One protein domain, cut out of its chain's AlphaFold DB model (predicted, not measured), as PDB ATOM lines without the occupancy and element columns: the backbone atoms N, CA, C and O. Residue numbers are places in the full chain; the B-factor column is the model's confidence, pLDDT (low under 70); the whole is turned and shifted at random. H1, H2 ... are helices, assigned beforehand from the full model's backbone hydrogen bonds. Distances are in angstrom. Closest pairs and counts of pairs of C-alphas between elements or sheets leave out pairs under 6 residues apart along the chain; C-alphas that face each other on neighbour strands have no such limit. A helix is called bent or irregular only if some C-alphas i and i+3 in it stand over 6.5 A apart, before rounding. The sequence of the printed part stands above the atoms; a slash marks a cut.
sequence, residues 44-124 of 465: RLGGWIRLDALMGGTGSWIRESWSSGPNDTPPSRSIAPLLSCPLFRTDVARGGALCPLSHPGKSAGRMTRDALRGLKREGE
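AT A GLANCE: This is residues 44 to 124 of the 465 residues of a protein of Odontella aurita (UniProt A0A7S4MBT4). H1 to H4 and the link 95 to 107 form a body with few helix contacts; from it H5 reaches out as an arm, residues 116 to 124 sticking out. The 81 printed residues hold five named helices, H1 to H5 in order, and no named strand: all helix, compact, radius of gyration of the C-alphas 13.4 A, spanning 42 by 24 by 22 A.

HOW THE PARTS SIT: H1, residues 44 to 54, is close to but not clearly touching H2, residues 60 to 72; the closest C-alphas, of Asp 52 and Ile 62, are 7.5 A apart. H2 is irregular, C-alphas 67 and 70 being 9.1 A apart. H3, residues 80 to 84, and H4, residues 86 to 94, only just touch, with 3 pairs of C-alphas within 8 A, only at the corner; the closest are those of Leu 83 and Arg 89, 5.7 A. H1 and H4 are near each other. H5, residues 108 to 122, is close to but not clearly touching H2, about perpendicular at 74 degrees; the closest C-alphas, of Ser 67 and Ala 108, are 6.5 A apart. Every O i to N i+4 pair is within hydrogen-bond range in H3 and H5, but 6 of 7 in H1, 6 of 9 in H2 and 3 of 5 in H4.

IN THESE COORDINATES: H1 begins at C-alpha 44 (-41.076, -16.643, 17.023); H5, 20.9 A long, ends at C-alpha 122 (-41.481, 2.031, 4.503).

THE WHOLE: The printed part has no cut. The link H4 to H5 is long. Mean pLDDT of the printed part is 73.6, with 24 residues under 70.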
ATOM      1  N   ARG A  44     -41.386 -17.343  15.764       64.25
ATOM      2  CA  ARG A  44     -41.076 -16.643  17.023       64.25
ATOM      3  C   ARG A  44     -42.153 -16.865  18.085       64.25
ATOM      4  O   ARG A  44     -41.801 -17.104  19.237       64.25
ATOM      5  N   LEU A  45     -43.439 -16.846  17.723       62.56
ATOM      6  CA  LEU A  45     -44.547 -17.147  18.642       62.56
ATOM      7  C   LEU A  45     -44.502 -18.604  19.143       62.56
ATOM      8  O   LEU A  45     -44.738 -18.853  20.327       62.56
ATOM      9  N   GLY A  46     -44.107 -19.548  18.282       67.62
ATOM     10  CA  GLY A  46     -43.901 -20.954  18.648       67.62
ATOM     11  C   GLY A  46     -42.850 -21.155  19.747       67.62
ATOM     12  O   GLY A  46     -43.049 -21.962  20.658       67.62
ATOM     13  N   GLY A  47     -41.771 -20.362  19.740       73.75
ATOM     14  CA  GLY A  47     -40.755 -20.373  20.801       73.75
ATOM     15  C   GLY A  47     -41.312 -20.018  22.187       73.75
ATOM     16  O   GLY A  47     -40.939 -20.636  23.185       73.75
ATOM     17  N   TRP A  48     -42.263 -19.084  22.252       67.81
ATOM     18  CA  TRP A  48     -42.902 -18.659  23.503       67.81
ATOM     19  C   TRP A  48     -43.905 -19.677  24.041       67.81
ATOM     20  O   TRP A  48     -43.959 -19.902  25.249       67.81
ATOM     21  N   ILE A  49     -44.658 -20.335  23.156       67.44
ATOM     22  CA  ILE A  49     -45.578 -21.421  23.524       67.44
ATOM     23  C   ILE A  49     -44.791 -22.609  24.097       67.44
ATOM     24  O   ILE A  49     -45.178 -23.183  25.113       67.44
ATOM     25  N   ARG A  50     -43.635 -22.928  23.504       68.81
ATOM     26  CA  ARG A  50     -42.732 -23.978  24.001       68.81
ATOM     27  C   ARG A  50     -42.174 -23.661  25.390       68.81
ATOM     28  O   ARG A  50     -42.090 -24.552  26.233       68.81
ATOM     29  N   LEU A  51     -41.802 -22.406  25.637       73.12
ATOM     30  CA  LEU A  51     -41.293 -21.948  26.932       73.12
ATOM     31  C   LEU A  51     -42.355 -22.046  28.033       73.12
ATOM     32  O   LEU A  51     -42.035 -22.399  29.167       73.12
ATOM     33  N   ASP A  52     -43.617 -21.795  27.696       69.81
ATOM     34  CA  ASP A  52     -44.729 -21.949  28.628       69.81
ATOM     35  C   ASP A  52     -45.027 -23.415  28.976       69.81
ATOM     36  O   ASP A  52     -45.153 -23.761  30.153       69.81
ATOM     37  N   ALA A  53     -45.037 -24.289  27.964       69.31
ATOM     38  CA  ALA A  53     -45.194 -25.727  28.162       69.31
ATOM     39  C   ALA A  53     -44.081 -26.297  29.063       69.31
ATOM     40  O   ALA A  53     -44.346 -27.112  29.946       69.31
ATOM     41  N   LEU A  54     -42.843 -25.809  28.909       66.62
ATOM     42  CA  LEU A  54     -41.708 -26.172  29.769       66.62
ATOM     43  C   LEU A  54     -41.867 -25.707  31.225       66.62
ATOM     44  O   LEU A  54     -41.266 -26.297  32.120       66.62
ATOM     45  N   MET A  55     -42.673 -24.674  31.480       71.62
ATOM     46  CA  MET A  55     -42.971 -24.174  32.827       71.62
ATOM     47  C   MET A  55     -44.251 -24.785  33.424       71.62
ATOM     48  O   MET A  55     -44.694 -24.351  34.488       71.62
ATOM     49  N   GLY A  56     -44.835 -25.799  32.772       69.81
ATOM     50  CA  GLY A  56     -46.033 -26.501  33.243       69.81
ATOM     51  C   GLY A  56     -47.334 -25.710  33.069       69.81
ATOM     52  O   GLY A  56     -48.312 -25.990  33.763       69.81
ATOM     53  N   GLY A  57     -47.343 -24.704  32.188       76.25
ATOM     54  CA  GLY A  57     -48.504 -23.865  31.899       76.25
ATOM     55  C   GLY A  57     -49.306 -24.304  30.666       76.25
ATOM     56  O   GLY A  57     -48.851 -25.081  29.832       76.25
ATOM     57  N   THR A  58     -50.535 -23.783  30.555       77.94
ATOM     58  CA  THR A  58     -51.432 -23.909  29.381       77.94
ATOM     59  C   THR A  58     -51.307 -22.734  28.391       77.94
ATOM     60  O   THR A  58     -52.170 -22.482  27.546       77.94
ATOM     61  N   GLY A  59     -50.278 -21.910  28.537       77.12
ATOM     62  CA  GLY A  59     -50.028 -20.677  27.788       77.12
ATOM     63  C   GLY A  59     -50.955 -19.535  28.177       77.12
ATOM     64  O   GLY A  59     -50.895 -18.462  27.582       77.12
ATOM     65  N   SER A  60     -51.865 -19.767  29.123       79.81
ATOM     66  CA  SER A  60     -52.954 -18.852  29.466       79.81
ATOM     67  C   SER A  60     -52.440 -17.608  30.178       79.81
ATOM     68  O   SER A  60     -52.761 -16.501  29.761       79.81
ATOM     69  N   TRP A  61     -51.577 -17.764  31.183       82.31
ATOM     70  CA  TRP A  61     -51.062 -16.627  31.943       82.31
ATOM     71  C   TRP A  61     -50.132 -15.736  31.108       82.31
ATOM     72  O   TRP A  61     -50.188 -14.522  31.268       82.31
ATOM     73  N   ILE A  62     -49.332 -16.283  30.176       81.19
ATOM     74  CA  ILE A  62     -48.515 -15.469  29.254       81.19
ATOM     75  C   ILE A  62     -49.419 -14.674  28.313       81.19
ATOM     76  O   ILE A  62     -49.241 -13.464  28.183       81.19
ATOM     77  N   ARG A  63     -50.433 -15.314  27.713       78.00
ATOM     78  CA  ARG A  63     -51.412 -14.643  26.840       78.00
ATOM     79  C   ARG A  63     -52.203 -13.564  27.574       78.00
ATOM     80  O   ARG A  63     -52.359 -12.457  27.061       78.00
ATOM     81  N   GLU A  64     -52.658 -13.847  28.786       78.31
ATOM     82  CA  GLU A  64     -53.365 -12.889  29.639       78.31
ATOM     83  C   GLU A  64     -52.449 -11.731  30.062       78.31
ATOM     84  O   GLU A  64     -52.856 -10.570  30.083       78.31
ATOM     85  N   SER A  65     -51.169 -12.024  30.300       81.44
ATOM     86  CA  SER A  65     -50.183 -11.006  30.653       81.44
ATOM     87  C   SER A  65     -49.795 -10.112  29.486       81.44
ATOM     88  O   SER A  65     -49.552  -8.918  29.655       81.44
ATOM     89  N   TRP A  66     -49.758 -10.674  28.283       80.50
ATOM     90  CA  TRP A  66     -49.477  -9.944  27.051       80.50
ATOM     91  C   TRP A  66     -50.679  -9.137  26.563       80.50
ATOM     92  O   TRP A  66     -50.498  -8.062  25.993       80.50
ATOM     93  N   SER A  67     -51.900  -9.625  26.790       76.69
ATOM     94  CA  SER A  67     -53.132  -8.904  26.443       76.69
ATOM     95  C   SER A  67     -53.412  -7.747  27.398       76.69
ATOM     96  O   SER A  67     -53.781  -6.671  26.932       76.69
ATOM     97  N   SER A  68     -53.161  -7.933  28.697       82.44
ATOM     98  CA  SER A  68     -53.320  -6.880  29.711       82.44
ATOM     99  C   SER A  68     -52.167  -5.866  29.683       82.44
ATOM    100  O   SER A  68     -52.335  -4.703  30.026       82.44
ATOM    101  N   GLY A  69     -50.979  -6.277  29.234       79.69
ATOM    102  CA  GLY A  69     -49.788  -5.432  29.230       79.69
ATOM    103  C   GLY A  69     -49.143  -5.290  30.619       79.69
ATOM    104  O   GLY A  69     -49.739  -5.623  31.643       79.69
ATOM    105  N   PRO A  70     -47.899  -4.779  30.689       72.88
ATOM    106  CA  PRO A  70     -47.074  -4.835  31.903       72.88
ATOM    107  C   PRO A  70     -47.604  -4.007  33.085       72.88
ATOM    108  O   PRO A  70     -47.149  -4.216  34.209       72.88
ATOM    109  N   ASN A  71     -48.534  -3.078  32.843       70.81
ATOM    110  CA  ASN A  71     -49.079  -2.190  33.872       70.81
ATOM    111  C   ASN A  71     -50.378  -2.716  34.502       70.81
ATOM    112  O   ASN A  71     -50.628  -2.406  35.664       70.81
ATOM    113  N   ASP A  72     -51.159  -3.524  33.777       77.62
ATOM    114  CA  ASP A  72     -52.474  -3.993  34.241       77.62
ATOM    115  C   ASP A  72     -52.449  -5.453  34.725       77.62
ATOM    116  O   ASP A  72     -53.418  -5.949  35.300       77.62
ATOM    117  N   THR A  73     -51.320  -6.152  34.570       81.94
ATOM    118  CA  THR A  73     -51.145  -7.490  35.144       81.94
ATOM    119  C   THR A  73     -50.923  -7.446  36.656       81.94
ATOM    120  O   THR A  73     -49.983  -6.783  37.107       81.94
ATOM    121  N   PRO A  74     -51.686  -8.214  37.458       83.81
ATOM    122  CA  PRO A  74     -51.394  -8.364  38.878       83.81
ATOM    123  C   PRO A  74     -49.991  -8.968  39.071       83.81
ATOM    124  O   PRO A  74     -49.546  -9.773  38.250       83.81
ATOM    125  N   PRO A  75     -49.281  -8.645  40.166       82.31
ATOM    126  CA  PRO A  75     -47.894  -9.075  40.381       82.31
ATOM    127  C   PRO A  75     -47.712 -10.601  40.405       82.31
ATOM    128  O   PRO A  75     -46.620 -11.081  40.120       82.31
ATOM    129  N   SER A  76     -48.772 -11.368  40.682       82.06
ATOM    130  CA  SER A  76     -48.790 -12.836  40.599       82.06
ATOM    131  C   SER A  76     -48.761 -13.386  39.170       82.06
ATOM    132  O   SER A  76     -48.401 -14.542  38.979       82.06
ATOM    133  N   ARG A  77     -49.136 -12.574  38.176       80.31
ATOM    134  CA  ARG A  77     -49.100 -12.904  36.744       80.31
ATOM    135  C   ARG A  77     -48.104 -12.033  35.977       80.31
ATOM    136  O   ARG A  77     -47.994 -12.148  34.771       80.31
ATOM    137  N   SER A  78     -47.348 -11.166  36.647       83.88
ATOM    138  CA  SER A  78     -46.387 -10.301  35.963       83.88
ATOM    139  C   SER A  78     -45.283 -11.124  35.293       83.88
ATOM    140  O   SER A  78     -44.660 -11.974  35.925       83.88
ATOM    141  N   ILE A  79     -44.979 -10.817  34.030       85.44
ATOM    142  CA  ILE A  79     -43.864 -11.426  33.288       85.44
ATOM    143  C   ILE A  79     -42.487 -10.872  33.716       85.44
ATOM    144  O   ILE A  79     -41.447 -11.398  33.322       85.44
ATOM    145  N   ALA A  80     -42.446  -9.833  34.559       81.88
ATOM    146  CA  ALA A  80     -41.210  -9.186  35.010       81.88
ATOM    147  C   ALA A  80     -40.148 -10.138  35.619       81.88
ATOM    148  O   ALA A  80     -38.959  -9.934  35.345       81.88
ATOM    149  N   PRO A  81     -40.501 -11.194  36.384       82.81
ATOM    150  CA  PRO A  81     -39.527 -12.162  36.891       82.81
ATOM    151  C   PRO A  81     -38.878 -13.004  35.781       82.81
ATOM    152  O   PRO A  81     -37.671 -13.231  35.830       82.81
ATOM    153  N   LEU A  82     -39.640 -13.403  34.752       79.81
ATOM    154  CA  LEU A  82     -39.102 -14.109  33.577       79.81
ATOM    155  C   LEU A  82     -38.115 -13.226  32.813       79.81
ATOM    156  O   LEU A  82     -37.040 -13.675  32.432       79.81
ATOM    157  N   LEU A  83     -38.450 -11.947  32.652       78.50
ATOM    158  CA  LEU A  83     -37.600 -10.966  31.976       78.50
ATOM    159  C   LEU A  83     -36.331 -10.614  32.762       78.50
ATOM    160  O   LEU A  83     -35.328 -10.197  32.183       78.50
ATOM    161  N   SER A  84     -36.371 -10.787  34.084       83.50
ATOM    162  CA  SER A  84     -35.214 -10.611  34.964       83.50
ATOM    163  C   SER A  84     -34.278 -11.824  34.944       83.50
ATOM    164  O   SER A  84     -33.136 -11.718  35.393       83.50
ATOM    165  N   CYS A  85     -34.727 -12.967  34.414       80.44
ATOM    166  CA  CYS A  85     -33.908 -14.162  34.278       80.44
ATOM    167  C   CYS A  85     -32.872 -13.978  33.149       80.44
ATOM    168  O   CYS A  85     -33.253 -13.738  32.000       80.44
ATOM    169  N   PRO A  86     -31.563 -14.138  33.424       77.81
ATOM    170  CA  PRO A  86     -30.513 -13.987  32.416       77.81
ATOM    171  C   PRO A  86     -30.656 -14.932  31.217       77.81
ATOM    172  O   PRO A  86     -30.233 -14.570  30.125       77.81
ATOM    173  N   LEU A  87     -31.262 -16.107  31.423       70.44
ATOM    174  CA  LEU A  87     -31.461 -17.119  30.382       70.44
ATOM    175  C   LEU A  87     -32.484 -16.678  29.333       70.44
ATOM    176  O   LEU A  87     -32.278 -16.900  28.150       70.44
ATOM    177  N   PHE A  88     -33.555 -16.007  29.756       73.31
ATOM    178  CA  PHE A  88     -34.627 -15.590  28.849       73.31
ATOM    179  C   PHE A  88     -34.395 -14.196  28.273       73.31
ATOM    180  O   PHE A  88     -34.948 -13.843  27.236       73.31
ATOM    181  N   ARG A  89     -33.535 -13.393  28.907       72.62
ATOM    182  CA  ARG A  89     -33.230 -12.032  28.461       72.62
ATOM    183  C   ARG A  89     -32.629 -11.985  27.053       72.62
ATOM    184  O   ARG A  89     -32.905 -11.034  26.328       72.62
ATOM    185  N   THR A  90     -31.836 -12.980  26.658       69.38
ATOM    186  CA  THR A  90     -31.253 -13.067  25.308       69.38
ATOM    187  C   THR A  90     -32.297 -13.374  24.243       69.38
ATOM    188  O   THR A  90     -32.249 -12.781  23.165       69.38
ATOM    189  N   ASP A  91     -33.274 -14.221  24.562       67.44
ATOM    190  CA  ASP A  91     -34.345 -14.604  23.638       67.44
ATOM    191  C   ASP A  91     -35.379 -13.479  23.503       67.44
ATOM    192  O   ASP A  91     -35.793 -13.133  22.396       67.44
ATOM    193  N   VAL A  92     -35.694 -12.796  24.613       69.31
ATOM    194  CA  VAL A  92     -36.524 -11.578  24.620       69.31
ATOM    195  C   VAL A  92     -35.870 -10.461  23.803       69.31
ATOM    196  O   VAL A  92     -36.545  -9.773  23.040       69.31
ATOM    197  N   ALA A  93     -34.558 -10.254  23.970       66.00
ATOM    198  CA  ALA A  93     -33.823  -9.200  23.274       66.00
ATOM    199  C   ALA A  93     -33.645  -9.490  21.773       66.00
ATOM    200  O   ALA A  93     -33.557  -8.549  20.987       66.00
ATOM    201  N   ARG A  94     -33.630 -10.767  21.365       71.00
ATOM    202  CA  ARG A  94     -33.606 -11.180  19.951       71.00
ATOM    203  C   ARG A  94     -34.950 -11.043  19.238       71.00
ATOM    204  O   ARG A  94     -34.956 -10.957  18.017       71.00
ATOM    205  N   GLY A  95     -36.069 -10.994  19.966       61.59
ATOM    206  CA  GLY A  95     -37.425 -11.034  19.401       61.59
ATOM    207  C   GLY A  95     -37.825  -9.884  18.459       61.59
ATOM    208  O   GLY A  95     -38.876  -9.968  17.822       61.59
ATOM    209  N   GLY A  96     -37.013  -8.832  18.314       63.06
ATOM    210  CA  GLY A  96     -37.316  -7.701  17.429       63.06
ATOM    211  C   GLY A  96     -38.564  -6.908  17.849       63.06
ATOM    212  O   GLY A  96     -39.026  -7.008  18.984       63.06
ATOM    213  N   ALA A  97     -39.101  -6.097  16.929       57.06
ATOM    214  CA  ALA A  97     -40.119  -5.052  17.152       57.06
ATOM    215  C   ALA A  97     -41.436  -5.484  17.843       57.06
ATOM    216  O   ALA A  97     -42.222  -4.630  18.248       57.06
ATOM    217  N   LEU A  98     -41.671  -6.788  18.011       54.56
ATOM    218  CA  LEU A  98     -42.828  -7.351  18.713       54.56
ATOM    219  C   LEU A  98     -42.592  -7.559  20.219       54.56
ATOM    220  O   LEU A  98     -43.429  -8.148  20.899       54.56
ATOM    221  N   CYS A  99     -41.472  -7.082  20.768       74.75
ATOM    222  CA  CYS A  99     -41.208  -7.174  22.198       74.75
ATOM    223  C   CYS A  99     -42.181  -6.280  23.001       74.75
ATOM    224  O   CYS A  99     -42.169  -5.057  22.841       74.75
ATOM    225  N   PRO A 100     -42.964  -6.826  23.952       62.44
ATOM    226  CA  PRO A 100     -43.873  -6.025  24.776       62.44
ATOM    227  C   PRO A 100     -43.175  -4.914  25.573       62.44
ATOM    228  O   PRO A 100     -43.793  -3.920  25.955       62.44
ATOM    229  N   LEU A 101     -41.865  -5.063  25.798       61.78
ATOM    230  CA  LEU A 101     -41.031  -4.097  26.507       61.78
ATOM    231  C   LEU A 101     -40.681  -2.860  25.684       61.78
ATOM    232  O   LEU A 101     -40.476  -1.800  26.273       61.78
ATOM    233  N   SER A 102     -40.615  -2.955  24.353       71.06
ATOM    234  CA  SER A 102     -40.405  -1.772  23.508       71.06
ATOM    235  C   SER A 102     -41.685  -0.950  23.348       71.06
ATOM    236  O   SER A 102     -41.620   0.233  23.007       71.06
ATOM    237  N   HIS A 103     -42.850  -1.543  23.640       72.62
ATOM    238  CA  HIS A 103     -44.160  -0.909  23.498       72.62
ATOM    239  C   HIS A 103     -45.096  -1.184  24.694       72.62
ATOM    240  O   HIS A 103     -46.161  -1.784  24.517       72.62
ATOM    241  N   PRO A 104     -44.753  -0.718  25.912       68.31
ATOM    242  CA  PRO A 104     -45.607  -0.905  27.082       68.31
ATOM    243  C   PRO A 104     -46.993  -0.280  26.853       68.31
ATOM    244  O   PRO A 104     -47.106   0.867  26.418       68.31
ATOM    245  N   GLY A 105     -48.052  -1.044  27.138       73.88
ATOM    246  CA  GLY A 105     -49.447  -0.598  27.007       73.88
ATOM    247  C   GLY A 105     -50.063  -0.748  25.609       73.88
ATOM    248  O   GLY A 105     -51.148  -0.224  25.361       73.88
ATOM    249  N   LYS A 106     -49.407  -1.444  24.673       78.50
ATOM    250  CA  LYS A 106     -50.050  -1.884  23.426       78.50
ATOM    251  C   LYS A 106     -50.325  -3.386  23.508       78.50
ATOM    252  O   LYS A 106     -49.432  -4.151  23.851       78.50
ATOM    253  N   SER A 107     -51.545  -3.806  23.182       76.31
ATOM    254  CA  SER A 107     -51.851  -5.231  23.027       76.31
ATOM    255  C   SER A 107     -51.060  -5.819  21.854       76.31
ATOM    256  O   SER A 107     -50.714  -5.096  20.914       76.31
ATOM    257  N   ALA A 108     -50.804  -7.131  21.874       68.62
ATOM    258  CA  ALA A 108     -50.089  -7.826  20.797       68.62
ATOM    259  C   ALA A 108     -50.695  -7.528  19.410       68.62
ATOM    260  O   ALA A 108     -49.977  -7.133  18.496       68.62
ATOM    261  N   GLY A 109     -52.028  -7.571  19.282       75.00
ATOM    262  CA  GLY A 109     -52.714  -7.232  18.029       75.00
ATOM    263  C   GLY A 109     -52.479  -5.788  17.565       75.00
ATOM    264  O   GLY A 109     -52.374  -5.526  16.366       75.00
ATOM    265  N   ARG A 110     -52.326  -4.837  18.496       75.06
ATOM    266  CA  ARG A 110     -51.988  -3.446  18.169       75.06
ATOM    267  C   ARG A 110     -50.529  -3.299  17.741       75.06
ATOM    268  O   ARG A 110     -50.263  -2.516  16.837       75.06
ATOM    269  N   MET A 111     -49.607  -4.058  18.338       78.25
ATOM    270  CA  MET A 111     -48.204  -4.092  17.905       78.25
ATOM    271  C   MET A 111     -48.067  -4.673  16.496       78.25
ATOM    272  O   MET A 111     -47.415  -4.055  15.660       78.25
ATOM    273  N   THR A 112     -48.746  -5.783  16.193       73.50
ATOM    274  CA  THR A 112     -48.760  -6.381  14.846       73.50
ATOM    275  C   THR A 112     -49.340  -5.420  13.812       73.50
ATOM    276  O   THR A 112     -48.771  -5.232  12.740       73.50
ATOM    277  N   ARG A 113     -50.439  -4.732  14.144       78.50
ATOM    278  CA  ARG A 113     -51.055  -3.732  13.259       78.50
ATOM    279  C   ARG A 113     -50.159  -2.512  13.036       78.50
ATOM    280  O   ARG A 113     -50.100  -2.000  11.920       78.50
ATOM    281  N   ASP A 114     -49.469  -2.042  14.073       77.50
ATOM    282  CA  ASP A 114     -48.504  -0.945  13.968       77.50
ATOM    283  C   ASP A 114     -47.273  -1.360  13.142       77.50
ATOM    284  O   ASP A 114     -46.810  -0.564  12.328       77.50
ATOM    285  N   ALA A 115     -46.796  -2.603  13.282       76.00
ATOM    286  CA  ALA A 115     -45.706  -3.162  12.481       76.00
ATOM    287  C   ALA A 115     -46.089  -3.277  10.997       76.00
ATOM    288  O   ALA A 115     -45.365  -2.779  10.138       76.00
ATOM    289  N   LEU A 116     -47.277  -3.811  10.690       71.50
ATOM    290  CA  LEU A 116     -47.814  -3.866   9.322       71.50
ATOM    291  C   LEU A 116     -47.994  -2.465   8.713       71.50
ATOM    292  O   LEU A 116     -47.696  -2.244   7.541       71.50
ATOM    293  N   ARG A 117     -48.443  -1.483   9.507       79.75
ATOM    294  CA  ARG A 117     -48.507  -0.075   9.074       79.75
ATOM    295  C   ARG A 117     -47.123   0.536   8.860       79.75
ATOM    296  O   ARG A 117     -47.001   1.407   8.001       79.75
ATOM    297  N   GLY A 118     -46.122   0.126   9.636       79.25
ATOM    298  CA  GLY A 118     -44.719   0.502   9.462       79.25
ATOM    299  C   GLY A 118     -44.185   0.017   8.121       79.25
ATOM    300  O   GLY A 118     -43.819   0.844   7.294       79.25
ATOM    301  N   LEU A 119     -44.310  -1.284   7.850       70.62
ATOM    302  CA  LEU A 119     -43.911  -1.903   6.579       70.62
ATOM    303  C   LEU A 119     -44.616  -1.262   5.373       70.62
ATOM    304  O   LEU A 119     -43.997  -0.984   4.349       70.62
ATOM    305  N   LYS A 120     -45.906  -0.924   5.514       72.50
ATOM    306  CA  LYS A 120     -46.656  -0.198   4.477       72.50
ATOM    307  C   LYS A 120     -46.139   1.230   4.241       72.50
ATOM    308  O   LYS A 120     -46.238   1.734   3.128       72.50
ATOM    309  N   ARG A 121     -45.633   1.912   5.274       75.88
ATOM    310  CA  ARG A 121     -45.052   3.265   5.153       75.88
ATOM    311  C   ARG A 121     -43.625   3.246   4.626       75.88
ATOM    312  O   ARG A 121     -43.230   4.210   3.982       75.88
ATOM    313  N   GLU A 122     -42.878   2.189   4.917       72.94
ATOM    314  CA  GLU A 122     -41.481   2.031   4.503       72.94
ATOM    315  C   GLU A 122     -41.343   1.632   3.026       72.94
ATOM    316  O   GLU A 122     -40.241   1.642   2.494       72.94
ATOM    317  N   GLY A 123     -42.458   1.409   2.316       54.59
ATOM    318  CA  GLY A 123     -42.458   1.243   0.859       54.59
ATOM    319  C   GLY A 123     -41.903  -0.102   0.386       54.59
ATOM    320  O   GLY A 123     -41.720  -0.288  -0.811       54.59
ATOM    321  N   GLU A 124     -41.675  -1.043   1.302       53.34
ATOM    322  CA  GLU A 124     -41.120  -2.371   1.004       53.34
ATOM    323  C   GLU A 124     -42.161  -3.360   0.451       53.34
ATOM    324  O   GLU A 124     -41.817  -4.471   0.065       53.34
TER     325      GLU A 124